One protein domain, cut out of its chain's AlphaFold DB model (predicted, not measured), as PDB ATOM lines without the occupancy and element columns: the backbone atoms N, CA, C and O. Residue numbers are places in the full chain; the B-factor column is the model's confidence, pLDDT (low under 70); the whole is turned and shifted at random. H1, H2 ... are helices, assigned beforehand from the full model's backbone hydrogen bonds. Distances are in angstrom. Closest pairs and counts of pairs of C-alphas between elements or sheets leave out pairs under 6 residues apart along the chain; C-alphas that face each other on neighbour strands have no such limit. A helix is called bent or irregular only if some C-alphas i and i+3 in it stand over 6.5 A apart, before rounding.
ATOM      1  N   THR A  26      -8.807  22.212   0.441       61.38
ATOM      2  CA  THR A  26      -7.825  21.345  -0.238       61.38
ATOM      3  C   THR A  26      -6.498  22.060  -0.505       61.38
ATOM      4  O   THR A  26      -5.422  21.478  -0.338       61.38
ATOM      5  N   ARG A  27      -6.530  23.355  -0.849       60.22
ATOM      6  CA  ARG A  27      -5.314  24.144  -1.114       60.22
ATOM      7  C   ARG A  27      -4.518  24.462   0.159       60.22
ATOM      8  O   ARG A  27      -3.287  24.511   0.102       60.22
ATOM      9  N   ARG A  28      -5.188  24.665   1.302       62.50
ATOM     10  CA  ARG A  28      -4.527  24.858   2.609       62.50
ATOM     11  C   ARG A  28      -3.899  23.561   3.124       62.50
ATOM     12  O   ARG A  28      -2.753  23.609   3.570       62.50
ATOM     13  N   ASN A  29      -4.583  22.423   2.984       63.22
ATOM     14  CA  ASN A  29      -4.067  21.124   3.433       63.22
ATOM     15  C   ASN A  29      -2.799  20.703   2.672       63.22
ATOM     16  O   ASN A  29      -1.811  20.323   3.298       63.22
ATOM     17  N   ARG A  30      -2.748  20.906   1.344       61.97
ATOM     18  CA  ARG A  30      -1.534  20.626   0.545       61.97
ATOM     19  C   ARG A  30      -0.306  21.433   0.982       61.97
ATOM     20  O   ARG A  30       0.812  20.934   0.923       61.97
ATOM     21  N   ARG A  31      -0.486  22.684   1.423       61.25
ATOM     22  CA  ARG A  31       0.636  23.531   1.872       61.25
ATOM     23  C   ARG A  31       1.193  23.127   3.237       61.25
ATOM     24  O   ARG A  31       2.368  23.389   3.473       61.25
ATOM     25  N   ARG A  32       0.373  22.548   4.124       62.88
ATOM     26  CA  ARG A  32       0.846  22.028   5.420       62.88
ATOM     27  C   ARG A  32       1.706  20.780   5.210       62.88
ATOM     28  O   ARG A  32       2.861  20.792   5.608       62.88
ATOM     29  N   CYS A  33       1.214  19.834   4.409       72.31
ATOM     30  CA  CYS A  33       1.915  18.586   4.099       72.31
ATOM     31  C   CYS A  33       3.342  18.796   3.545       72.31
ATOM     32  O   CYS A  33       4.272  18.143   3.997       72.31
ATOM     33  N   LEU A  34       3.554  19.769   2.648       67.06
ATOM     34  CA  LEU A  34       4.892  20.065   2.105       67.06
ATOM     35  C   LEU A  34       5.881  20.610   3.148       67.06
ATOM     36  O   LEU A  34       7.075  20.332   3.066       67.06
ATOM     37  N   LYS A  35       5.417  21.416   4.112       68.50
ATOM     38  CA  LYS A  35       6.291  21.911   5.188       68.50
ATOM     39  C   LYS A  35       6.697  20.775   6.117       68.50
ATOM     40  O   LYS A  35       7.862  20.709   6.500       68.50
ATOM     41  N   ASP A  36       5.751  19.895   6.420       75.25
ATOM     42  CA  ASP A  36       5.973  18.741   7.284       75.25
ATOM     43  C   ASP A  36       6.924  17.739   6.613       75.25
ATOM     44  O   ASP A  36       7.852  17.266   7.261       75.25
ATOM     45  N   GLN A  37       6.798  17.515   5.299       72.81
ATOM     46  CA  GLN A  37       7.736  16.691   4.522       72.81
ATOM     47  C   GLN A  37       9.163  17.242   4.554       72.81
ATOM     48  O   GLN A  37      10.098  16.505   4.841       72.81
ATOM     49  N   VAL A  38       9.357  18.544   4.315       69.50
ATOM     50  CA  VAL A  38      10.706  19.135   4.369       69.50
ATOM     51  C   VAL A  38      11.278  19.108   5.785       69.50
ATOM     52  O   VAL A  38      12.482  18.924   5.958       69.50
ATOM     53  N   HIS A  39      10.433  19.263   6.806       73.00
ATOM     54  CA  HIS A  39      10.857  19.101   8.191       73.00
ATOM     55  C   HIS A  39      11.282  17.659   8.491       73.00
ATOM     56  O   HIS A  39      12.322  17.470   9.107       73.00
ATOM     57  N   GLN A  40      10.523  16.661   8.030       77.56
ATOM     58  CA  GLN A  40      10.851  15.242   8.194       77.56
ATOM     59  C   GLN A  40      12.151  14.868   7.481       77.56
ATOM     60  O   GLN A  40      13.003  14.248   8.105       77.56
ATOM     61  N   ILE A  41      12.337  15.304   6.228       73.06
ATOM     62  CA  ILE A  41      13.582  15.081   5.476       73.06
ATOM     63  C   ILE A  41      14.768  15.662   6.249       73.06
ATOM     64  O   ILE A  41      15.752  14.973   6.473       73.06
ATOM     65  N   TRP A  42      14.654  16.906   6.720       72.12
ATOM     66  CA  TRP A  42      15.733  17.555   7.464       72.12
ATOM     67  C   TRP A  42      16.033  16.879   8.804       72.12
ATOM     68  O   TRP A  42      17.194  16.685   9.150       72.12
ATOM     69  N   HIS A  43      14.997  16.529   9.568       73.00
ATOM     70  CA  HIS A  43      15.172  15.889  10.866       73.00
ATOM     71  C   HIS A  43      15.830  14.522  10.713       73.00
ATOM     72  O   HIS A  43      16.704  14.172  11.494       73.00
ATOM     73  N   ALA A  44      15.439  13.785   9.677       74.25
ATOM     74  CA  ALA A  44      16.014  12.497   9.373       74.25
ATOM     75  C   ALA A  44      17.457  12.623   8.845       74.25
ATOM     76  O   ALA A  44      18.298  11.847   9.274       74.25
ATOM     77  N   GLU A  45      17.790  13.626   8.019       68.31
ATOM     78  CA  GLU A  45      19.187  13.902   7.628       68.31
ATOM     79  C   GLU A  45      20.068  14.251   8.839       68.31
ATOM     80  O   GLU A  45      21.228  13.854   8.896       68.31
ATOM     81  N   ILE A  46      19.527  14.969   9.829       68.56
ATOM     82  CA  ILE A  46      20.234  15.234  11.091       68.56
ATOM     83  C   ILE A  46      20.388  13.966  11.923       68.56
ATOM     84  O   ILE A  46      21.442  13.768  12.517       68.56
ATOM     85  N   THR A  47      19.351  13.133  12.004       74.75
ATOM     86  CA  THR A  47      19.407  11.866  12.738       74.75
ATOM     87  C   THR A  47      20.435  10.923  12.115       74.75
ATOM     88  O   THR A  47      21.319  10.468  12.828       74.75
ATOM     89  N   ASP A  48      20.401  10.729  10.795       73.44
ATOM     90  CA  ASP A  48      21.399   9.947  10.051       73.44
ATOM     91  C   ASP A  48      22.815  10.510  10.261       73.44
ATOM     92  O   ASP A  48      23.767   9.769  10.491       73.44
ATOM     93  N   TRP A  49      22.960  11.840  10.293       67.19
ATOM     94  CA  TRP A  49      24.230  12.477  10.638       67.19
ATOM     95  C   TRP A  49      24.687  12.176  12.072       67.19
ATOM     96  O   TRP A  49      25.865  11.882  12.276       67.19
ATOM     97  N   LEU A  50      23.791  12.256  13.061       67.44
ATOM     98  CA  LEU A  50      24.103  11.945  14.459       67.44
ATOM     99  C   LEU A  50      24.518  10.478  14.623       67.44
ATOM    100  O   LEU A  50      25.457  10.202  15.364       67.44
ATOM    101  N   GLU A  51      23.852   9.565  13.919       73.56
ATOM    102  CA  GLU A  51      24.083   8.119  13.995       73.56
ATOM    103  C   GLU A  51      25.360   7.683  13.257       73.56
ATOM    104  O   GLU A  51      26.085   6.806  13.731       73.56
ATOM    105  N   ASN A  52      25.691   8.331  12.137       66.00
ATOM    106  CA  ASN A  52      26.870   7.995  11.330       66.00
ATOM    107  C   ASN A  52      28.134   8.777  11.724       66.00
ATOM    108  O   ASN A  52      29.212   8.517  11.186       66.00
ATOM    109  N   ARG A  53      28.044   9.717  12.676       59.47
ATOM    110  CA  ARG A  53      29.182  10.535  13.131       59.47
ATOM    111  C   ARG A  53      30.352   9.693  13.650       59.47
ATOM    112  O   ARG A  53      31.505  10.051  13.403       59.47
ATOM    113  N   ASP A  54      30.058   8.577  14.309       56.41
ATOM    114  CA  ASP A  54      31.069   7.721  14.940       56.41
ATOM    115  C   ASP A  54      31.549   6.576  14.031       56.41
ATOM    116  O   ASP A  54      32.591   5.975  14.288       56.41
ATOM    117  N   GLN A  55      30.850   6.306  12.922       57.66
ATOM    118  CA  GLN A  55      31.161   5.182  12.028       57.66
ATOM    119  C   GLN A  55      32.328   5.462  11.063       57.66
ATOM    120  O   GLN A  55      32.936   4.529  10.546       57.66
ATOM    121  N   CYS A  56      32.727   6.722  10.864       47.19
ATOM    122  CA  CYS A  56      33.861   7.082   9.999       47.19
ATOM    123  C   CYS A  56      35.251   6.834  10.634       47.19
ATOM    124  O   CYS A  56      36.230   7.439  10.200       47.19
ATOM    125  N   GLN A  57      35.367   6.011  11.682       51.53
ATOM    126  CA  GLN A  57      36.655   5.724  12.336       51.53
ATOM    127  C   GLN A  57      37.488   4.635  11.637       51.53
ATOM    128  O   GLN A  57      38.666   4.501  11.951       51.53
ATOM    129  N   THR A  58      36.924   3.878  10.688       48.44
ATOM    130  CA  THR A  58      37.587   2.701  10.088       48.44
ATOM    131  C   THR A  58      38.268   2.947   8.740       48.44
ATOM    132  O   THR A  58      38.965   2.061   8.249       48.44
ATOM    133  N   PHE A  59      38.095   4.122   8.132       50.34
ATOM    134  CA  PHE A  59      38.721   4.457   6.851       50.34
ATOM    135  C   PHE A  59      40.174   4.909   7.028       50.34
ATOM    136  O   PHE A  59      40.528   5.505   8.050       50.34
ATOM    137  N   GLY A  60      41.009   4.658   6.012       63.53
ATOM    138  CA  GLY A  60      42.324   5.284   5.914       63.53
ATOM    139  C   GLY A  60      42.196   6.804   6.040       63.53
ATOM    140  O   GLY A  60      41.177   7.385   5.662       63.53
ATOM    141  N   ARG A  61      43.210   7.456   6.617       63.53
ATOM    142  CA  ARG A  61      43.177   8.894   6.938       63.53
ATOM    143  C   ARG A  61      42.729   9.752   5.745       63.53
ATOM    144  O   ARG A  61      41.848  10.592   5.908       63.53
ATOM    145  N   ASP A  62      43.268   9.467   4.565       75.25
ATOM    146  CA  ASP A  62      42.982  10.213   3.335       75.25
ATOM    147  C   ASP A  62      41.579   9.903   2.780       75.25
ATOM    148  O   ASP A  62      40.889  10.788   2.273       75.25
ATOM    149  N   ASP A  63      41.100   8.668   2.949       80.81
ATOM    150  CA  ASP A  63      39.764   8.250   2.510       80.81
ATOM    151  C   ASP A  63      38.664   8.937   3.323       80.81
ATOM    152  O   ASP A  63      37.618   9.302   2.783       80.81
ATOM    153  N   LYS A  64      38.904   9.159   4.621       79.81
ATOM    154  CA  LYS A  64      37.971   9.885   5.487       79.81
ATOM    155  C   LYS A  64      37.865  11.356   5.091       79.81
ATOM    156  O   LYS A  64      36.756  11.871   4.959       79.81
ATOM    157  N   GLU A  65      39.000  12.029   4.892       81.00
ATOM    158  CA  GLU A  65      39.020  13.434   4.464       81.00
ATOM    159  C   GLU A  65      38.327  13.599   3.103       81.00
ATOM    160  O   GLU A  65      37.509  14.505   2.918       81.00
ATOM    161  N   ARG A  66      38.566  12.664   2.175       85.00
ATOM    162  CA  ARG A  66      37.883  12.631   0.881       85.00
ATOM    163  C   ARG A  66      36.379  12.396   1.009       85.00
ATOM    164  O   ARG A  66      35.611  13.116   0.373       85.00
ATOM    165  N   ALA A  67      35.943  11.437   1.826       84.75
ATOM    166  CA  ALA A  67      34.522  11.172   2.055       84.75
ATOM    167  C   ALA A  67      33.803  12.398   2.638       84.75
ATOM    168  O   ALA A  67      32.688  12.729   2.229       84.75
ATOM    169  N   ASP A  68      34.456  13.121   3.542       81.88
ATOM    170  CA  ASP A  68      33.876  14.321   4.128       81.88
ATOM    171  C   ASP A  68      33.778  15.472   3.120       81.88
ATOM    172  O   ASP A  68      32.747  16.145   3.043       81.88
ATOM    173  N   LEU A  69      34.813  15.679   2.301       86.69
ATOM    174  CA  LEU A  69      34.785  16.671   1.225       86.69
ATOM    175  C   LEU A  69      33.768  16.317   0.134       86.69
ATOM    176  O   LEU A  69      33.160  17.218  -0.445       86.69
ATOM    177  N   LEU A  70      33.502  15.031  -0.094       88.44
ATOM    178  CA  LEU A  70      32.434  14.579  -0.983       88.44
ATOM    179  C   LEU A  70      31.045  14.966  -0.452       88.44
ATOM    180  O   LEU A  70      30.184  15.416  -1.210       88.44
ATOM    181  N   ILE A  71      30.821  14.863   0.862       84.19
ATOM    182  CA  ILE A  71      29.581  15.355   1.485       84.19
ATOM    183  C   ILE A  71      29.428  16.860   1.232       84.19
ATOM    184  O   ILE A  71      28.323  17.338   0.962       84.19
ATOM    185  N   TRP A  72      30.529  17.614   1.279       86.94
ATOM    186  CA  TRP A  72      30.501  19.052   1.026       86.94
ATOM    187  C   TRP A  72      30.197  19.368  -0.424       86.94
ATOM    188  O   TRP A  72      29.331  20.199  -0.689       86.94
ATOM    189  N   PHE A  73      30.858  18.671  -1.345       91.31
ATOM    190  CA  PHE A  73      30.607  18.783  -2.772       91.31
ATOM    191  C   PHE A  73      29.114  18.603  -3.075       91.31
ATOM    192  O   PHE A  73      28.488  19.500  -3.635       91.31
ATOM    193  N   ASN A  74      28.509  17.524  -2.574       87.56
ATOM    194  CA  ASN A  74      27.087  17.227  -2.765       87.56
ATOM    195  C   ASN A  74      26.150  18.255  -2.109       87.56
ATOM    196  O   ASN A  74      25.051  18.518  -2.598       87.56
ATOM    197  N   ALA A  75      26.551  18.840  -0.979       84.62
ATOM    198  CA  ALA A  75      25.768  19.884  -0.323       84.62
ATOM    199  C   ALA A  75      25.828  21.228  -1.072       84.62
ATOM    200  O   ALA A  75      24.888  22.024  -0.974       84.62
ATOM    201  N   ILE A  76      26.920  21.489  -1.795       90.94
ATOM    202  CA  ILE A  76      27.128  22.706  -2.581       90.94
ATOM    203  C   ILE A  76      26.493  22.567  -3.972       90.94
ATOM    204  O   ILE A  76      25.799  23.493  -4.400       90.94
ATOM    205  N   ASP A  77      26.649  21.413  -4.630       92.00
ATOM    206  CA  ASP A  77      26.011  21.071  -5.910       92.00
ATOM    207  C   ASP A  77      24.528  20.714  -5.723       92.00
ATOM    208  O   ASP A  77      24.056  19.603  -5.960       92.00
ATOM    209  N   VAL A  78      23.740  21.705  -5.305       78.75
ATOM    210  CA  VAL A  78      22.286  21.556  -5.114       78.75
ATOM    211  C   VAL A  78      21.562  21.256  -6.430       78.75
ATOM    212  O   VAL A  78      20.409  20.830  -6.413       78.75
ATOM    213  N   GLY A  79      22.197  21.524  -7.573       80.88
ATOM    214  CA  GLY A  79      21.651  21.179  -8.878       80.88
ATOM    215  C   GLY A  79      21.825  19.708  -9.239       80.88
ATOM    216  O   GLY A  79      21.187  19.279 -10.204       80.88
ATOM    217  N   ASN A  80      22.669  18.978  -8.498       84.38
ATOM    218  CA  ASN A  80      23.207  17.677  -8.878       84.38
ATOM    219  C   ASN A  80      23.690  17.700 -10.338       84.38
ATOM    220  O   ASN A  80      23.346  16.843 -11.155       84.38
ATOM    221  N   SER A  81      24.388  18.781 -10.687       90.75
ATOM    222  CA  SER A  81      24.941  19.003 -12.018       90.75
ATOM    223  C   SER A  81      26.199  18.169 -12.260       90.75
ATOM    224  O   SER A  81      26.611  18.015 -13.407       90.75
ATOM    225  N   GLY A  82      26.780  17.609 -11.193       91.69
ATOM    226  CA  GLY A  82      28.075  16.941 -11.210       91.69
ATOM    227  C   GLY A  82      29.240  17.925 -11.126       91.69
ATOM    228  O   GLY A  82      30.386  17.520 -11.317       91.69
ATOM    229  N   GLY A  83      28.965  19.207 -10.863       94.88
ATOM    230  CA  GLY A  83      29.970  20.254 -10.826       94.88
ATOM    231  C   GLY A  83      29.603  21.416  -9.909       94.88
ATOM    232  O   GLY A  83      28.442  21.675  -9.613       94.88
ATOM    233  N   VAL A  84      30.624  22.138  -9.460       95.38
ATOM    234  CA  VAL A  84      30.477  23.305  -8.588       95.38
ATOM    235  C   VAL A  84      31.060  24.540  -9.270       95.38
ATOM    236  O   VAL A  84      32.209  24.539  -9.705       95.38
ATOM    237  N   GLU A  85      30.273  25.612  -9.351       95.19
ATOM    238  CA  GLU A  85      30.683  26.888  -9.949       95.19
ATOM    239  C   GLU A  85      31.290  27.858  -8.915       95.19
ATOM    240  O   GLU A  85      31.053  27.751  -7.707       95.19
ATOM    241  N   GLU A  86      32.008  28.887  -9.389       94.56
ATOM    242  CA  GLU A  86      32.577  29.964  -8.551       94.56
ATOM    243  C   GLU A  86      31.514  30.586  -7.618       94.56
ATOM    244  O   GLU A  86      31.756  30.863  -6.438       94.56
ATOM    245  N   GLY A  87      30.306  30.797  -8.151       93.44
ATOM    246  CA  GLY A  87      29.186  31.375  -7.414       93.44
ATOM    247  C   GLY A  87      28.703  30.498  -6.259       93.44
ATOM    248  O   GLY A  87      28.344  31.029  -5.205       93.44
ATOM    249  N   ASP A  88      28.738  29.177  -6.425       93.31
ATOM    250  CA  ASP A  88      28.302  28.231  -5.400       93.31
ATOM    251  C   ASP A  88      29.312  28.125  -4.263       93.31
ATOM    252  O   ASP A  88      28.908  28.168  -3.099       93.31
ATOM    253  N   ILE A  89      30.610  28.119  -4.579       93.62
ATOM    254  CA  ILE A  89      31.684  28.162  -3.573       93.62
ATOM    255  C   ILE A  89      31.593  29.458  -2.775       93.62
ATOM    256  O   ILE A  89      31.662  29.441  -1.549       93.62
ATOM    257  N   ARG A  90      31.375  30.600  -3.439       93.75
ATOM    258  CA  ARG A  90      31.235  31.887  -2.747       93.75
ATOM    259  C   ARG A  90      30.000  31.926  -1.851       93.75
ATOM    260  O   ARG A  90      30.069  32.426  -0.729       93.75
ATOM    261  N   ALA A  91      28.863  31.425  -2.337       91.25
ATOM    262  CA  ALA A  91      27.638  31.342  -1.547       91.25
ATOM    263  C   ALA A  91      27.818  30.429  -0.328       91.25
ATOM    264  O   ALA A  91      27.330  30.756   0.754       91.25
ATOM    265  N   PHE A  92      28.549  29.330  -0.507       89.44
ATOM    266  CA  PHE A  92      28.900  28.399   0.549       89.44
ATOM    267  C   PHE A  92      29.825  29.033   1.599       89.44
ATOM    268  O   PHE A  92      29.474  29.069   2.775       89.44
ATOM    269  N   MET A  93      30.943  29.632   1.185       90.69
ATOM    270  CA  MET A  93      31.876  30.305   2.098       90.69
ATOM    271  C   MET A  93      31.186  31.432   2.872       90.69
ATOM    272  O   MET A  93      31.333  31.542   4.086       90.69
ATOM    273  N   LYS A  94      30.310  32.194   2.206       89.88
ATOM    274  CA  LYS A  94      29.487  33.208   2.872       89.88
ATOM    275  C   LYS A  94      28.556  32.606   3.930       89.88
ATOM    276  O   LYS A  94      28.333  33.231   4.964       89.88
ATOM    277  N   ALA A  95      27.999  31.420   3.689       85.06
ATOM    278  CA  ALA A  95      27.175  30.717   4.672       85.06
ATOM    279  C   ALA A  95      27.992  30.207   5.869       85.06
ATOM    280  O   ALA A  95      27.472  30.177   6.980       85.06
ATOM    281  N   MET A  96      29.272  29.898   5.652       81.44
ATOM    282  CA  MET A  96      30.257  29.606   6.698       81.44
ATOM    283  C   MET A  96      30.721  30.856   7.468       81.44
ATOM    284  O   MET A  96      31.545  30.745   8.368       81.44
ATOM    285  N   GLY A  97      30.220  32.050   7.126       85.12
ATOM    286  CA  GLY A  97      30.659  33.313   7.727       85.12
ATOM    287  C   GLY A  97      31.981  33.844   7.164       85.12
ATOM    288  O   GLY A  97      32.502  34.833   7.671       85.12
ATOM    289  N   VAL A  98      32.506  33.228   6.103       87.94
ATOM    290  CA  VAL A  98      33.741  33.637   5.431       87.94
ATOM    291  C   VAL A  98      33.394  34.492   4.214       87.94
ATOM    292  O   VAL A  98      32.802  34.027   3.235       87.94
ATOM    293  N   GLU A  99      33.791  35.762   4.236       91.25
ATOM    294  CA  GLU A  99      33.662  36.632   3.068       91.25
ATOM    295  C   GLU A  99      34.848  36.451   2.119       91.25
ATOM    296  O   GLU A  99      35.930  36.995   2.318       91.25
ATOM    297  N   VAL A 100      34.628  35.692   1.045       92.75
ATOM    298  CA  VAL A 100      35.640  35.481   0.005       92.75
ATOM    299  C   VAL A 100      35.473  36.508  -1.105       92.75
ATOM    300  O   VAL A 100      34.429  36.573  -1.766       92.75
ATOM    301  N   SER A 101      36.526  37.291  -1.348       93.88
ATOM    302  CA  SER A 101      36.555  38.225  -2.473       93.88
ATOM    303  C   SER A 101      36.469  37.472  -3.812       93.88
ATOM    304  O   SER A 101      37.219  36.514  -4.020       93.88
ATOM    305  N   PRO A 102      35.655  37.941  -4.779       94.19
ATOM    306  CA  PRO A 102      35.642  37.408  -6.142       94.19
ATOM    307  C   PRO A 102      37.028  37.383  -6.799       94.19
ATOM    308  O   PRO A 102      37.336  36.480  -7.569       94.19
ATOM    309  N   SER A 103      37.877  38.374  -6.503       95.06
ATOM    310  CA  SER A 103      39.230  38.446  -7.063       95.06
ATOM    311  C   SER A 103      40.148  37.357  -6.515       95.06
ATOM    312  O   SER A 103      40.974  36.838  -7.262       95.06
ATOM    313  N   LEU A 104      39.983  36.988  -5.240       94.06
ATOM    314  CA  LEU A 104      40.749  35.918  -4.609       94.06
ATOM    315  C   LEU A 104      40.370  34.568  -5.216       94.06
ATOM    316  O   LEU A 104      41.248  33.825  -5.638       94.06
ATOM    317  N   LEU A 105      39.071  34.280  -5.332       94.94
ATOM    318  CA  LEU A 105      38.622  33.012  -5.906       94.94
ATOM    319  C   LEU A 105      39.034  32.891  -7.382       94.94
ATOM    320  O   LEU A 105      39.561  31.861  -7.787       94.94
ATOM    321  N   ALA A 106      38.917  33.973  -8.160       94.94
ATOM    322  CA  ALA A 106      39.418  34.013  -9.534       94.94
ATOM    323  C   ALA A 106      40.943  33.798  -9.619       94.94
ATOM    324  O   ALA A 106      41.424  33.160 -10.556       94.94
ATOM    325  N   HIS A 107      41.708  34.311  -8.650       95.00
ATOM    326  CA  HIS A 107      43.147  34.073  -8.567       95.00
ATOM    327  C   HIS A 107      43.463  32.602  -8.272       95.00
ATOM    328  O   HIS A 107      44.284  32.017  -8.973       95.00
ATOM    329  N   VAL A 108      42.765  31.977  -7.320       95.06
ATOM    330  CA  VAL A 108      42.936  30.551  -7.003       95.06
ATOM    331  C   VAL A 108      42.567  29.666  -8.199       95.06
ATOM    332  O   VAL A 108      43.339  28.787  -8.572       95.06
ATOM    333  N   PHE A 109      41.452  29.947  -8.881       95.69
ATOM    334  CA  PHE A 109      41.069  29.226 -10.103       95.69
ATOM    335  C   PHE A 109      42.151  29.339 -11.181       95.69
ATOM    336  O   PHE A 109      42.501  28.345 -11.815       95.69
ATOM    337  N   LYS A 110      42.734  30.532 -11.345       95.62
ATOM    338  CA  LYS A 110      43.854  30.752 -12.266       95.62
ATOM    339  C   LYS A 110      45.094  29.945 -11.868       95.62
ATOM    340  O   LYS A 110      45.731  29.383 -12.753       95.62
ATOM    341  N   MET A 111      45.426  29.872 -10.577       94.62
ATOM    342  CA  MET A 111      46.563  29.089 -10.066       94.62
ATOM    343  C   MET A 111      46.401  27.589 -10.336       94.62
ATOM    344  O   MET A 111      47.368  26.921 -10.686       94.62
ATOM    345  N   MET A 112      45.171  27.077 -10.266       93.81
ATOM    346  CA  MET A 112      44.855  25.686 -10.606       93.81
ATOM    347  C   MET A 112      44.747  25.420 -12.117       93.81
ATOM    348  O   MET A 112      44.535  24.283 -12.533       93.81
ATOM    349  N   GLY A 113      44.877  26.454 -12.957       95.56
ATOM    350  CA  GLY A 113      44.739  26.336 -14.410       95.56
ATOM    351  C   GLY A 113      43.292  26.228 -14.900       95.56
ATOM    352  O   GLY A 113      43.054  25.798 -16.029       95.56
ATOM    353  N   PHE A 114      42.311  26.617 -14.086       94.69
ATOM    354  CA  PHE A 114      40.900  26.602 -14.459       94.69
ATOM    355  C   PHE A 114      40.448  27.938 -15.052       94.69
ATOM    356  O   PHE A 114      40.950  29.015 -14.722       94.69
ATOM    357  N   LYS A 115      39.452  27.872 -15.940       93.44
ATOM    358  CA  LYS A 115      38.736  29.069 -16.399       93.44
ATOM    359  C   LYS A 115      37.870  29.598 -15.256       93.44
ATOM    360  O   LYS A 115      37.395  28.824 -14.435       93.44
ATOM    361  N   ARG A 116      37.621  30.908 -15.236       86.38
ATOM    362  CA  ARG A 116      36.815  31.558 -14.190       86.38
ATOM    363  C   ARG A 116      35.401  30.975 -14.070       86.38
ATOM    364  O   ARG A 116      34.930  30.748 -12.967       86.38
ATOM    365  N   ASP A 117      34.781  30.676 -15.207       88.75
ATOM    366  CA  ASP A 117      33.429  30.111 -15.279       88.75
ATOM    367  C   ASP A 117      33.453  28.577 -15.423       88.75
ATOM    368  O   ASP A 117      32.526  27.978 -15.964       88.75
ATOM    369  N   ALA A 118      34.550  27.925 -15.022       92.50
ATOM    370  CA  ALA A 118      34.634  26.473 -15.053       92.50
ATOM    371  C   ALA A 118      33.781  25.866 -13.934       92.50
ATOM    372  O   ALA A 118      33.864  26.285 -12.779       92.50
ATOM    373  N   GLN A 119      33.023  24.827 -14.276       95.69
ATOM    374  CA  GLN A 119      32.470  23.907 -13.293       95.69
ATOM    375  C   GLN A 119      33.589  22.989 -12.795       95.69
ATOM    376  O   GLN A 119      34.299  22.365 -13.592       95.69
ATOM    377  N   LEU A 120      33.772  22.944 -11.479       96.00
ATOM    378  CA  LEU A 120      34.706  22.037 -10.827       96.00
ATOM    379  C   LEU A 120      34.018  20.694 -10.614       96.00
ATOM    380  O   LEU A 120      32.997  20.642  -9.936       96.00
ATOM    381  N   ASP A 121      34.582  19.632 -11.177       95.75
ATOM    382  CA  ASP A 121      34.211  18.264 -10.817       95.75
ATOM    383  C   ASP A 121      34.653  17.941  -9.377       95.75
ATOM    384  O   ASP A 121      35.332  18.735  -8.714       95.75
ATOM    385  N   GLU A 122      34.245  16.775  -8.881       94.19
ATOM    386  CA  GLU A 122      34.555  16.309  -7.526       94.19
ATOM    387  C   GLU A 122      36.063  16.352  -7.225       94.19
ATOM    388  O   GLU A 122      36.480  16.850  -6.179       94.19
ATOM    389  N   GLU A 123      36.890  15.877  -8.159       93.19
ATOM    390  CA  GLU A 123      38.342  15.784  -7.984       93.19
ATOM    391  C   GLU A 123      38.999  17.169  -7.934       93.19
ATOM    392  O   GLU A 123      39.821  17.450  -7.057       93.19
ATOM    393  N   LYS A 124      38.597  18.085  -8.822       94.44
ATOM    394  CA  LYS A 124      39.072  19.474  -8.806       94.44
ATOM    395  C   LYS A 124      38.608  20.216  -7.565       94.44
ATOM    396  O   LYS A 124      39.371  21.018  -7.030       94.44
ATOM    397  N   PHE A 125      37.383  19.969  -7.100       94.88
ATOM    398  CA  PHE A 125      36.884  20.549  -5.858       94.88
ATOM    399  C   PHE A 125      37.671  20.037  -4.648       94.88
ATOM    400  O   PHE A 125      38.108  20.836  -3.823       94.88
ATOM    401  N   TYR A 126      37.923  18.728  -4.568       91.75
ATOM    402  CA  TYR A 126      38.762  18.141  -3.523       91.75
ATOM    403  C   TYR A 126      40.151  18.787  -3.499       91.75
ATOM    404  O   TYR A 126      40.621  19.239  -2.452       91.75
ATOM    405  N   ARG A 127      40.781  18.913  -4.672       91.62
ATOM    406  CA  ARG A 127      42.090  19.551  -4.818       91.62
ATOM    407  C   ARG A 127      42.068  21.027  -4.413       91.62
ATOM    408  O   ARG A 127      42.974  21.489  -3.728       91.62
ATOM    409  N   LEU A 128      41.018  21.762  -4.782       93.00
ATOM    410  CA  LEU A 128      40.827  23.158  -4.377       93.00
ATOM    411  C   LEU A 128      40.785  23.285  -2.849       93.00
ATOM    412  O   LEU A 128      41.449  24.152  -2.283       93.00
ATOM    413  N   MET A 129      39.998  22.435  -2.189       91.00
ATOM    414  CA  MET A 129      39.793  22.512  -0.743       91.00
ATOM    415  C   MET A 129      41.042  22.093   0.032       91.00
ATOM    416  O   MET A 129      41.400  22.761   0.999       91.00
ATOM    417  N   THR A 130      41.745  21.055  -0.421       86.62
ATOM    418  CA  THR A 130      42.964  20.565   0.239       86.62
ATOM    419  C   THR A 130      44.172  21.480   0.021       86.62
ATOM    420  O   THR A 130      44.877  21.780   0.981       86.62
ATOM    421  N   GLU A 131      44.398  21.984  -1.197       89.06
ATOM    422  CA  GLU A 131      45.567  22.828  -1.502       89.06
ATOM    423  C   GLU A 131      45.358  24.307  -1.123       89.06
ATOM    424  O   GLU A 131      46.292  24.970  -0.668       89.06
ATOM    425  N   TYR A 132      44.142  24.842  -1.293       90.44
ATOM    426  CA  TYR A 132      43.870  26.284  -1.173       90.44
ATOM    427  C   TYR A 132      42.815  26.643  -0.118       90.44
ATOM    428  O   TYR A 132      42.561  27.830   0.099       90.44
ATOM    429  N   GLY A 133      42.211  25.673   0.577       86.81
ATOM    430  CA  GLY A 133      41.168  25.941   1.579       86.81
ATOM    431  C   GLY A 133      41.620  26.903   2.686       86.81
ATOM    432  O   GLY A 133      40.879  27.812   3.078       86.81
ATOM    433  N   SER A 134      42.875  26.790   3.129       84.50
ATOM    434  CA  SER A 134      43.485  27.698   4.112       84.50
ATOM    435  C   SER A 134      43.547  29.151   3.620       84.50
ATOM    436  O   SER A 134      43.180  30.069   4.355       84.50
ATOM    437  N   GLN A 135      43.925  29.362   2.357       88.31
ATOM    438  CA  GLN A 135      43.984  30.685   1.727       88.31
ATOM    439  C   GLN A 135      42.587  31.284   1.543       88.31
ATOM    440  O   GLN A 135      42.379  32.468   1.803       88.31
ATOM    441  N   ILE A 136      41.615  30.464   1.128       88.06
ATOM    442  CA  ILE A 136      40.241  30.912   0.866       88.06
ATOM    443  C   ILE A 136      39.533  31.313   2.167       88.06
ATOM    444  O   ILE A 136      38.786  32.288   2.174       88.06
ATOM    445  N   SER A 137      39.791  30.620   3.279       83.50
ATOM    446  CA  SER A 137      39.203  30.970   4.584       83.50
ATOM    447  C   SER A 137      39.882  32.116   5.323       83.50
ATOM    448  O   SER A 137      39.463  32.452   6.432       83.50
ATOM    449  N   GLY A 138      40.945  32.695   4.757       79.12
ATOM    450  CA  GLY A 138      41.728  33.720   5.443       79.12
ATOM    451  C   GLY A 138      42.398  33.207   6.722       79.12
ATOM    452  O   GLY A 138      42.592  33.980   7.655       79.12
ATOM    453  N   GLY A 139      42.693  31.903   6.804       69.38
ATOM    454  CA  GLY A 139      43.377  31.278   7.940       69.38
ATOM    455  C   GLY A 139      42.560  31.164   9.234       69.38
ATOM    456  O   GLY A 139      42.985  30.469  10.146       69.38
ATOM    457  N   ALA A 140      41.382  31.782   9.338       60.06
ATOM    458  CA  ALA A 140      40.637  31.847  10.599       60.06
ATOM    459  C   ALA A 140      39.913  30.537  10.969       60.06
ATOM    460  O   ALA A 140      39.712  30.263  12.148       60.06
ATOM    461  N   HIS A 141      39.526  29.727   9.976       57.97
ATOM    462  CA  HIS A 141      38.738  28.503  10.191       57.97
ATOM    463  C   HIS A 141      39.412  27.213   9.698       57.97
ATOM    464  O   HIS A 141      39.057  26.142  10.178       57.97
ATOM    465  N   PHE A 142      40.391  27.306   8.789       57.66
ATOM    466  CA  PHE A 142      41.147  26.151   8.271       57.66
ATOM    467  C   PHE A 142      42.648  26.221   8.572       57.66
ATOM    468  O   PHE A 142      43.423  25.482   7.964       57.66
ATOM    469  N   ALA A 143      43.104  27.110   9.466       51.75
ATOM    470  CA  ALA A 143      44.473  26.997   9.954       51.75
ATOM    471  C   ALA A 143      44.617  25.633  10.625       51.75
ATOM    472  O   ALA A 143      43.906  25.326  11.584       51.75
ATOM    473  N   ALA A 144      45.512  24.815  10.069       51.66
ATOM    474  CA  ALA A 144      45.882  23.535  10.628       51.66
ATOM    475  C   ALA A 144      46.200  23.748  12.108       51.66
ATOM    476  O   ALA A 144      47.170  24.421  12.457       51.66
ATOM    477  N   ARG A 145      45.339  23.215  12.975       53.38
ATOM    478  CA  ARG A 145      45.600  23.160  14.410       53.38
ATOM    479  C   ARG A 145      46.968  22.487  14.571       53.38
ATOM    480  O   ARG A 145      47.213  21.493  13.880       53.38
ATOM    481  N   GLU A 146      47.853  23.065  15.388       52.06
ATOM    482  CA  GLU A 146      49.211  22.552  15.643       52.06
ATOM    483  C   GLU A 146      49.159  21.022  15.776       52.06
ATOM    484  O   GLU A 146      48.513  20.485  16.674       52.06
ATOM    485  N   GLY A 147      49.696  20.315  14.776       61.44
ATOM    486  CA  GLY A 147      49.420  18.887  14.564       61.44
ATOM    487  C   GLY A 147      49.165  18.470  13.109       61.44
ATOM    488  O   GLY A 147      48.954  17.289  12.845       61.44
ATOM    489  N   GLY A 148      49.194  19.400  12.147       56.59
ATOM    490  CA  GLY A 148      49.227  19.064  10.714       56.59
ATOM    491  C   GLY A 148      47.936  18.447  10.168       56.59
ATOM    492  O   GLY A 148      47.959  17.758   9.148       56.59
ATOM    493  N   ARG A 149      46.796  18.663  10.833       58.12
ATOM    494  CA  ARG A 149      45.481  18.308  10.289       58.12
ATOM    495  C   ARG A 149      44.970  19.477   9.463       58.12
ATOM    496  O   ARG A 149      44.443  20.439  10.010       58.12
ATOM    497  N   ALA A 150      45.174  19.397   8.151       54.25
ATOM    498  CA  ALA A 150      44.743  20.431   7.216       54.25
ATOM    499  C   ALA A 150      43.210  20.596   7.195       54.25
ATOM    500  O   ALA A 150      42.731  21.678   6.870       54.25
ATOM    501  N   PHE A 151      42.450  19.562   7.585       59.06
ATOM    502  CA  PHE A 151      40.990  19.540   7.478       59.06
ATOM    503  C   PHE A 151      40.324  18.703   8.588       59.06
ATOM    504  O   PHE A 151      39.615  17.735   8.328       59.06
ATOM    505  N   GLU A 152      40.518  19.053   9.866       62.72
ATOM    506  CA  GLU A 152      39.631  18.493  10.895       62.72
ATOM    507  C   GLU A 152      38.280  19.204  10.811       62.72
ATOM    508  O   GLU A 152      38.083  20.295  11.345       62.72
ATOM    509  N   ILE A 153      37.357  18.593  10.071       66.81
ATOM    510  CA  ILE A 153      35.993  19.084   9.935       66.81
ATOM    511  C   ILE A 153      35.322  18.947  11.294       66.81
ATOM    512  O   ILE A 153      34.910  17.858  11.708       66.81
ATOM    513  N   ASP A 154      35.224  20.066  12.003       70.25
ATOM    514  CA  ASP A 154      34.548  20.083  13.282       70.25
ATOM    515  C   ASP A 154      33.050  19.787  13.094       70.25
ATOM    516  O   ASP A 154      32.443  19.948  12.026       70.25
ATOM    517  N   SER A 155      32.423  19.293  14.156       70.31
ATOM    518  CA  SER A 155      31.002  18.940  14.110       70.31
ATOM    519  C   SER A 155      30.115  20.150  13.803       70.31
ATOM    520  O   SER A 155      29.047  19.986  13.213       70.31
ATOM    521  N   ASN A 156      30.577  21.360  14.133       74.94
ATOM    522  CA  ASN A 156      29.867  22.595  13.819       74.94
ATOM    523  C   ASN A 156      29.855  22.862  12.316       74.94
ATOM    524  O   ASN A 156      28.810  23.210  11.776       74.94
ATOM    525  N   THR A 157      30.964  22.637  11.619       73.62
ATOM    526  CA  THR A 157      31.072  22.840  10.177       73.62
ATOM    527  C   THR A 157      30.097  21.938   9.435       73.62
ATOM    528  O   THR A 157      29.339  22.426   8.599       73.62
ATOM    529  N   ARG A 158      29.998  20.650   9.797       73.81
ATOM    530  CA  ARG A 158      28.971  19.758   9.217       73.81
ATOM    531  C   ARG A 158      27.549  20.229   9.520       73.81
ATOM    532  O   ARG A 158      26.690  20.172   8.642       73.81
ATOM    533  N   LEU A 159      27.285  20.728  10.727       77.31
ATOM    534  CA  LEU A 159      25.971  21.282  11.063       77.31
ATOM    535  C   LEU A 159      25.649  22.520  10.207       77.31
ATOM    536  O   LEU A 159      24.518  22.667   9.737       77.31
ATOM    537  N   VAL A 160      26.641  23.376   9.946       79.31
ATOM    538  CA  VAL A 160      26.511  24.516   9.029       79.31
ATOM    539  C   VAL A 160      26.265  24.038   7.594       79.31
ATOM    540  O   VAL A 160      25.388  24.593   6.933       79.31
ATOM    541  N   MET A 161      26.921  22.963   7.132       78.31
ATOM    542  CA  MET A 161      26.630  22.342   5.827       78.31
ATOM    543  C   MET A 161      25.160  21.923   5.718       78.31
ATOM    544  O   MET A 161      24.475  22.273   4.753       78.31
ATOM    545  N   LEU A 162      24.655  21.202   6.724       77.06
ATOM    546  CA  LEU A 162      23.264  20.746   6.765       77.06
ATOM    547  C   LEU A 162      22.295  21.934   6.799       77.06
ATOM    548  O   LEU A 162      21.285  21.948   6.090       77.06
ATOM    549  N   ALA A 163      22.614  22.968   7.580       80.38
ATOM    550  CA  ALA A 163      21.827  24.193   7.639       80.38
ATOM    551  C   ALA A 163      21.808  24.932   6.290       80.38
ATOM    552  O   ALA A 163      20.739  25.369   5.851       80.38
ATOM    553  N   TYR A 164      22.952  25.027   5.605       81.88
ATOM    554  CA  TYR A 164      23.076  25.640   4.284       81.88
ATOM    555  C   TYR A 164      22.256  24.883   3.234       81.88
ATOM    556  O   TYR A 164      21.416  25.487   2.555       81.88
ATOM    557  N   ARG A 165      22.413  23.554   3.163       80.88
ATOM    558  CA  ARG A 165      21.641  22.694   2.254       80.88
ATOM    559  C   ARG A 165      20.143  22.857   2.498       80.88
ATOM    560  O   ARG A 165      19.394  23.150   1.565       80.88
ATOM    561  N   ARG A 166      19.701  22.802   3.760       82.81
ATOM    562  CA  ARG A 166      18.302  23.047   4.148       82.81
ATOM    563  C   ARG A 166      17.820  24.425   3.701       82.81
ATOM    564  O   ARG A 166      16.729  24.545   3.144       82.81
ATOM    565  N   GLN A 167      18.599  25.479   3.939       84.19
ATOM    566  CA  GLN A 167      18.224  26.837   3.550       84.19
ATOM    567  C   GLN A 167      18.023  26.939   2.034       84.19
ATOM    568  O   GLN A 167      17.089  27.609   1.582       84.19
ATOM    569  N   ARG A 168      18.864  26.263   1.245       81.31
ATOM    570  CA  ARG A 168      18.768  26.262  -0.216       81.31
ATOM    571  C   ARG A 168      17.591  25.424  -0.718       81.31
ATOM    572  O   ARG A 168      16.816  25.933  -1.524       81.31
ATOM    573  N   LEU A 169      17.346  24.247  -0.140       82.44
ATOM    574  CA  LEU A 169      16.130  23.457  -0.393       82.44
ATOM    575  C   LEU A 169      14.859  24.260  -0.090       82.44
ATOM    576  O   LEU A 169      13.911  24.263  -0.872       82.44
ATOM    577  N   LEU A 170      14.841  25.011   1.015       83.94
ATOM    578  CA  LEU A 170      13.714  25.876   1.367       83.94
ATOM    579  C   LEU A 170      13.532  27.041   0.384       83.94
ATOM    580  O   LEU A 170      12.391  27.442   0.134       83.94
ATOM    581  N   LYS A 171      14.617  27.596  -0.174       84.81
ATOM    582  CA  LYS A 171      14.539  28.597  -1.251       84.81
ATOM    583  C   LYS A 171      13.939  27.980  -2.515       84.81
ATOM    584  O   LYS A 171      12.999  28.549  -3.067       84.81
ATOM    585  N   ASP A 172      14.390  26.794  -2.902       84.62
ATOM    586  CA  ASP A 172      13.887  26.097  -4.089       84.62
ATOM    587  C   ASP A 172      12.433  25.630  -3.920       84.62
ATOM    588  O   ASP A 172      11.640  25.699  -4.856       84.62
ATOM    589  N   LEU A 173      12.011  25.272  -2.707       83.25
ATOM    590  CA  LEU A 173      10.610  24.977  -2.397       83.25
ATOM    591  C   LEU A 173       9.704  26.215  -2.544       83.25
ATOM    592  O   LEU A 173       8.507  26.108  -2.858       83.25
ATOM    593  N   ARG A 174      10.236  27.417  -2.285       84.62
ATOM    594  CA  ARG A 174       9.495  28.678  -2.459       84.62
ATOM    595  C   ARG A 174       9.289  29.003  -3.937       84.62
ATOM    596  O   ARG A 174       8.226  29.537  -4.261       84.62
ATOM    597  N   ASP A 175      10.219  28.614  -4.805       86.00
ATOM    598  CA  ASP A 175      10.108  28.771  -6.255       86.00
ATOM    599  C   ASP A 175       9.018  27.836  -6.832       86.00
ATOM    600  O   ASP A 175       9.107  26.613  -6.711       86.00
ATOM    601  N   PRO A 176       7.953  28.372  -7.458       85.44
ATOM    602  CA  PRO A 176       6.872  27.555  -8.006       85.44
ATOM    603  C   PRO A 176       7.315  26.621  -9.141       85.44
ATOM    604  O   PRO A 176       6.683  25.581  -9.327       85.44
ATOM    605  N   THR A 177       8.371  26.968  -9.884       87.62
ATOM    606  CA  THR A 177       8.894  26.138 -10.978       87.62
ATOM    607  C   THR A 177       9.621  24.913 -10.427       87.62
ATOM    608  O   THR A 177       9.358  23.787 -10.852       87.62
ATOM    609  N   LYS A 178      10.448  25.113  -9.397       85.25
ATOM    610  CA  LYS A 178      11.218  24.051  -8.741       85.25
ATOM    611  C   LYS A 178      10.403  23.242  -7.739       85.25
ATOM    612  O   LYS A 178      10.713  22.076  -7.521       85.25
ATOM    613  N   ARG A 179       9.313  23.788  -7.186       83.75
ATOM    614  CA  ARG A 179       8.442  23.082  -6.227       83.75
ATOM    615  C   ARG A 179       7.935  21.734  -6.741       83.75
ATOM    616  O   ARG A 179       7.752  20.822  -5.944       83.75
ATOM    617  N   ARG A 180       7.720  21.588  -8.055       82.75
ATOM    618  CA  ARG A 180       7.303  20.307  -8.655       82.75
ATOM    619  C   ARG A 180       8.298  19.176  -8.369       82.75
ATOM    620  O   ARG A 180       7.866  18.046  -8.204       82.75
ATOM    621  N   ARG A 181       9.590  19.497  -8.219       81.88
ATOM    622  CA  ARG A 181      10.666  18.542  -7.904       81.88
ATOM    623  C   ARG A 181      10.559  17.942  -6.500       81.88
ATOM    624  O   ARG A 181      11.198  16.942  -6.240       81.88
ATOM    625  N   PHE A 182       9.772  18.542  -5.604       79.94
ATOM    626  CA  PHE A 182       9.554  18.034  -4.244       79.94
ATOM    627  C   PHE A 182       8.314  17.143  -4.124       79.94
ATOM    628  O   PHE A 182       8.106  16.534  -3.083       79.94
ATOM    629  N   ALA A 183       7.453  17.111  -5.145       76.62
ATOM    630  CA  ALA A 183       6.230  16.310  -5.117       76.62
ATOM    631  C   ALA A 183       6.464  14.851  -5.538       76.62
ATOM    632  O   ALA A 183       5.620  14.002  -5.268       76.62
ATOM    633  N   ASP A 184       7.581  14.587  -6.209       82.62
ATOM    634  CA  ASP A 184       7.960  13.290  -6.751       82.62
ATOM    635  C   ASP A 184       9.328  12.897  -6.184       82.62
ATOM    636  O   ASP A 184      10.277  13.680  -6.252       82.62
ATOM    637  N   ALA A 185       9.409  11.704  -5.596       76.75
ATOM    638  CA  ALA A 185      10.627  11.191  -4.982       76.75
ATOM    639  C   ALA A 185      11.731  10.953  -6.022       76.75
ATOM    640  O   ALA A 185      12.903  11.181  -5.724       76.75
ATOM    641  N   GLU A 186      11.380  10.546  -7.246       82.25
ATOM    642  CA  GLU A 186      12.358  10.330  -8.314       82.25
ATOM    643  C   GLU A 186      12.942  11.664  -8.786       82.25
ATOM    644  O   GLU A 186      14.163  11.830  -8.831       82.25
ATOM    645  N   ALA A 187      12.083  12.660  -9.031       82.06
ATOM    646  CA  ALA A 187      12.525  14.021  -9.311       82.06
ATOM    647  C   ALA A 187      13.371  14.595  -8.164       82.06
ATOM    648  O   ALA A 187      14.428  15.166  -8.424       82.06
ATOM    649  N   PHE A 188      12.954  14.431  -6.907       80.00
ATOM    650  CA  PHE A 188      13.730  14.910  -5.764       80.00
ATOM    651  C   PHE A 188      15.123  14.279  -5.754       80.00
ATOM    652  O   PHE A 188      16.114  15.005  -5.727       80.00
ATOM    653  N   ASN A 189      15.204  12.950  -5.856       79.88
ATOM    654  CA  ASN A 189      16.470  12.222  -5.841       79.88
ATOM    655  C   ASN A 189      17.366  12.586  -7.030       79.88
ATOM    656  O   ASN A 189      18.585  12.656  -6.888       79.88
ATOM    657  N   LYS A 190      16.773  12.855  -8.197       80.94
ATOM    658  CA  LYS A 190      17.503  13.302  -9.385       80.94
ATOM    659  C   LYS A 190      18.159  14.667  -9.182       80.94
ATOM    660  O   LYS A 190      19.287  14.852  -9.620       80.94
ATOM    661  N   TYR A 191      17.457  15.615  -8.557       76.56
ATOM    662  CA  TYR A 191      17.933  16.998  -8.432       76.56
ATOM    663  C   TYR A 191      18.714  17.282  -7.153       76.56
ATOM    664  O   TYR A 191      19.548  18.172  -7.167       76.56
ATOM    665  N   TYR A 192      18.446  16.571  -6.061       74.69
ATOM    666  CA  TYR A 192      19.047  16.851  -4.753       74.69
ATOM    667  C   TYR A 192      19.908  15.696  -4.224       74.69
ATOM    668  O   TYR A 192      20.362  15.752  -3.080       74.69
ATOM    669  N   GLY A 193      20.132  14.673  -5.054       72.62
ATOM    670  CA  GLY A 193      20.816  13.435  -4.697       72.62
ATOM    671  C   GLY A 193      19.885  12.433  -4.016       72.62
ATOM    672  O   GLY A 193      18.834  12.793  -3.481       72.62
TER     673      GLY A 193
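This is residues 26 to 193 of the 320 residues of the protein "Hypothetical protein" of Chrysotila carterae (UniProt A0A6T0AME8). A long helix, H1, and a second one, H6, lie partly side by side and run opposite ways; H6 meets a head of four helices, H2 to H5, in which H5 crosses H2, while H7 and H8 make a small hook folding back from the last end of H6. The contact of H1 with H6 is thin, and residues 26 to 33 of H1 stick out as an arm. The printed part has 168 residues with eight named helices, H1 to H8 along the chain, and no named strand; its class is all helix. It is compact, with a radius of gyration of the C-alphas of 17.4 A, and spans 57 by 37 by 25 A, only just elongated.

H1, residues 26 to 52, only just touches H6, residues 155 to 174, with 3 pairs of C-alphas within 8 A; the closest are those of Trp 42 and Arg 166, 6.9 A apart, at a shallow tilt of 18 degrees, opposite ways. H6 is the hub, touching four other helices. With residues 161 to 165 alone it touches H2, residues 61 to 76, closest at C-alphas 75 and 165, 5.6 A apart, at a shallow tilt of 24 degrees, the same way. H3, residues 86 to 95, only just touches H6, with 3 pairs of C-alphas within 8 A, the closest 95 and 164 at 6.5 A, at a steep tilt of 65 degrees. H2 touches H5, residues 122 to 136, about perpendicular at 86 degrees; the C-alphas of Leu 69 and Tyr 126 are closest, 6.4 A apart. H4, residues 102 to 111, only just touches H5, with 3 pairs of C-alphas within 8 A, the closest 105 and 136 at 7.3 A. H7, residues 178 to 182, touches H6 only at the corner, and H8, residues 185 to 192, touches H7 only at the corner. H1 and H2 are apart. Every O i to N i+4 pair is within hydrogen-bond range in H2, H3, H4, H6 and H8; the figures are 21 of 23 in H1, 9 of 11 in H5 and 0 of 1 in H7, where 2 of 2 O i to N i+3 pairs are within range.

H1 measures 38.9 A, from C-alpha 26 at (-7.825, 21.345, -0.238); H6 measures 28.8 A and H2 23.2 A. H5 is irregular: C-alphas 131 and 134 are 7.7 A apart. H8 ends with C-alpha 192 at (19.047, 16.851, -4.753).

The two C-alphas farthest apart, those of Thr 26 and Glu 146, are 59.2 A apart. The printed part has no cut; the link from H5 to H6, residues 137 to 154, is long. Mean pLDDT of the printed part is 79.5, and 39 residues are under 70, among them 52 to 61 and 139 to 153.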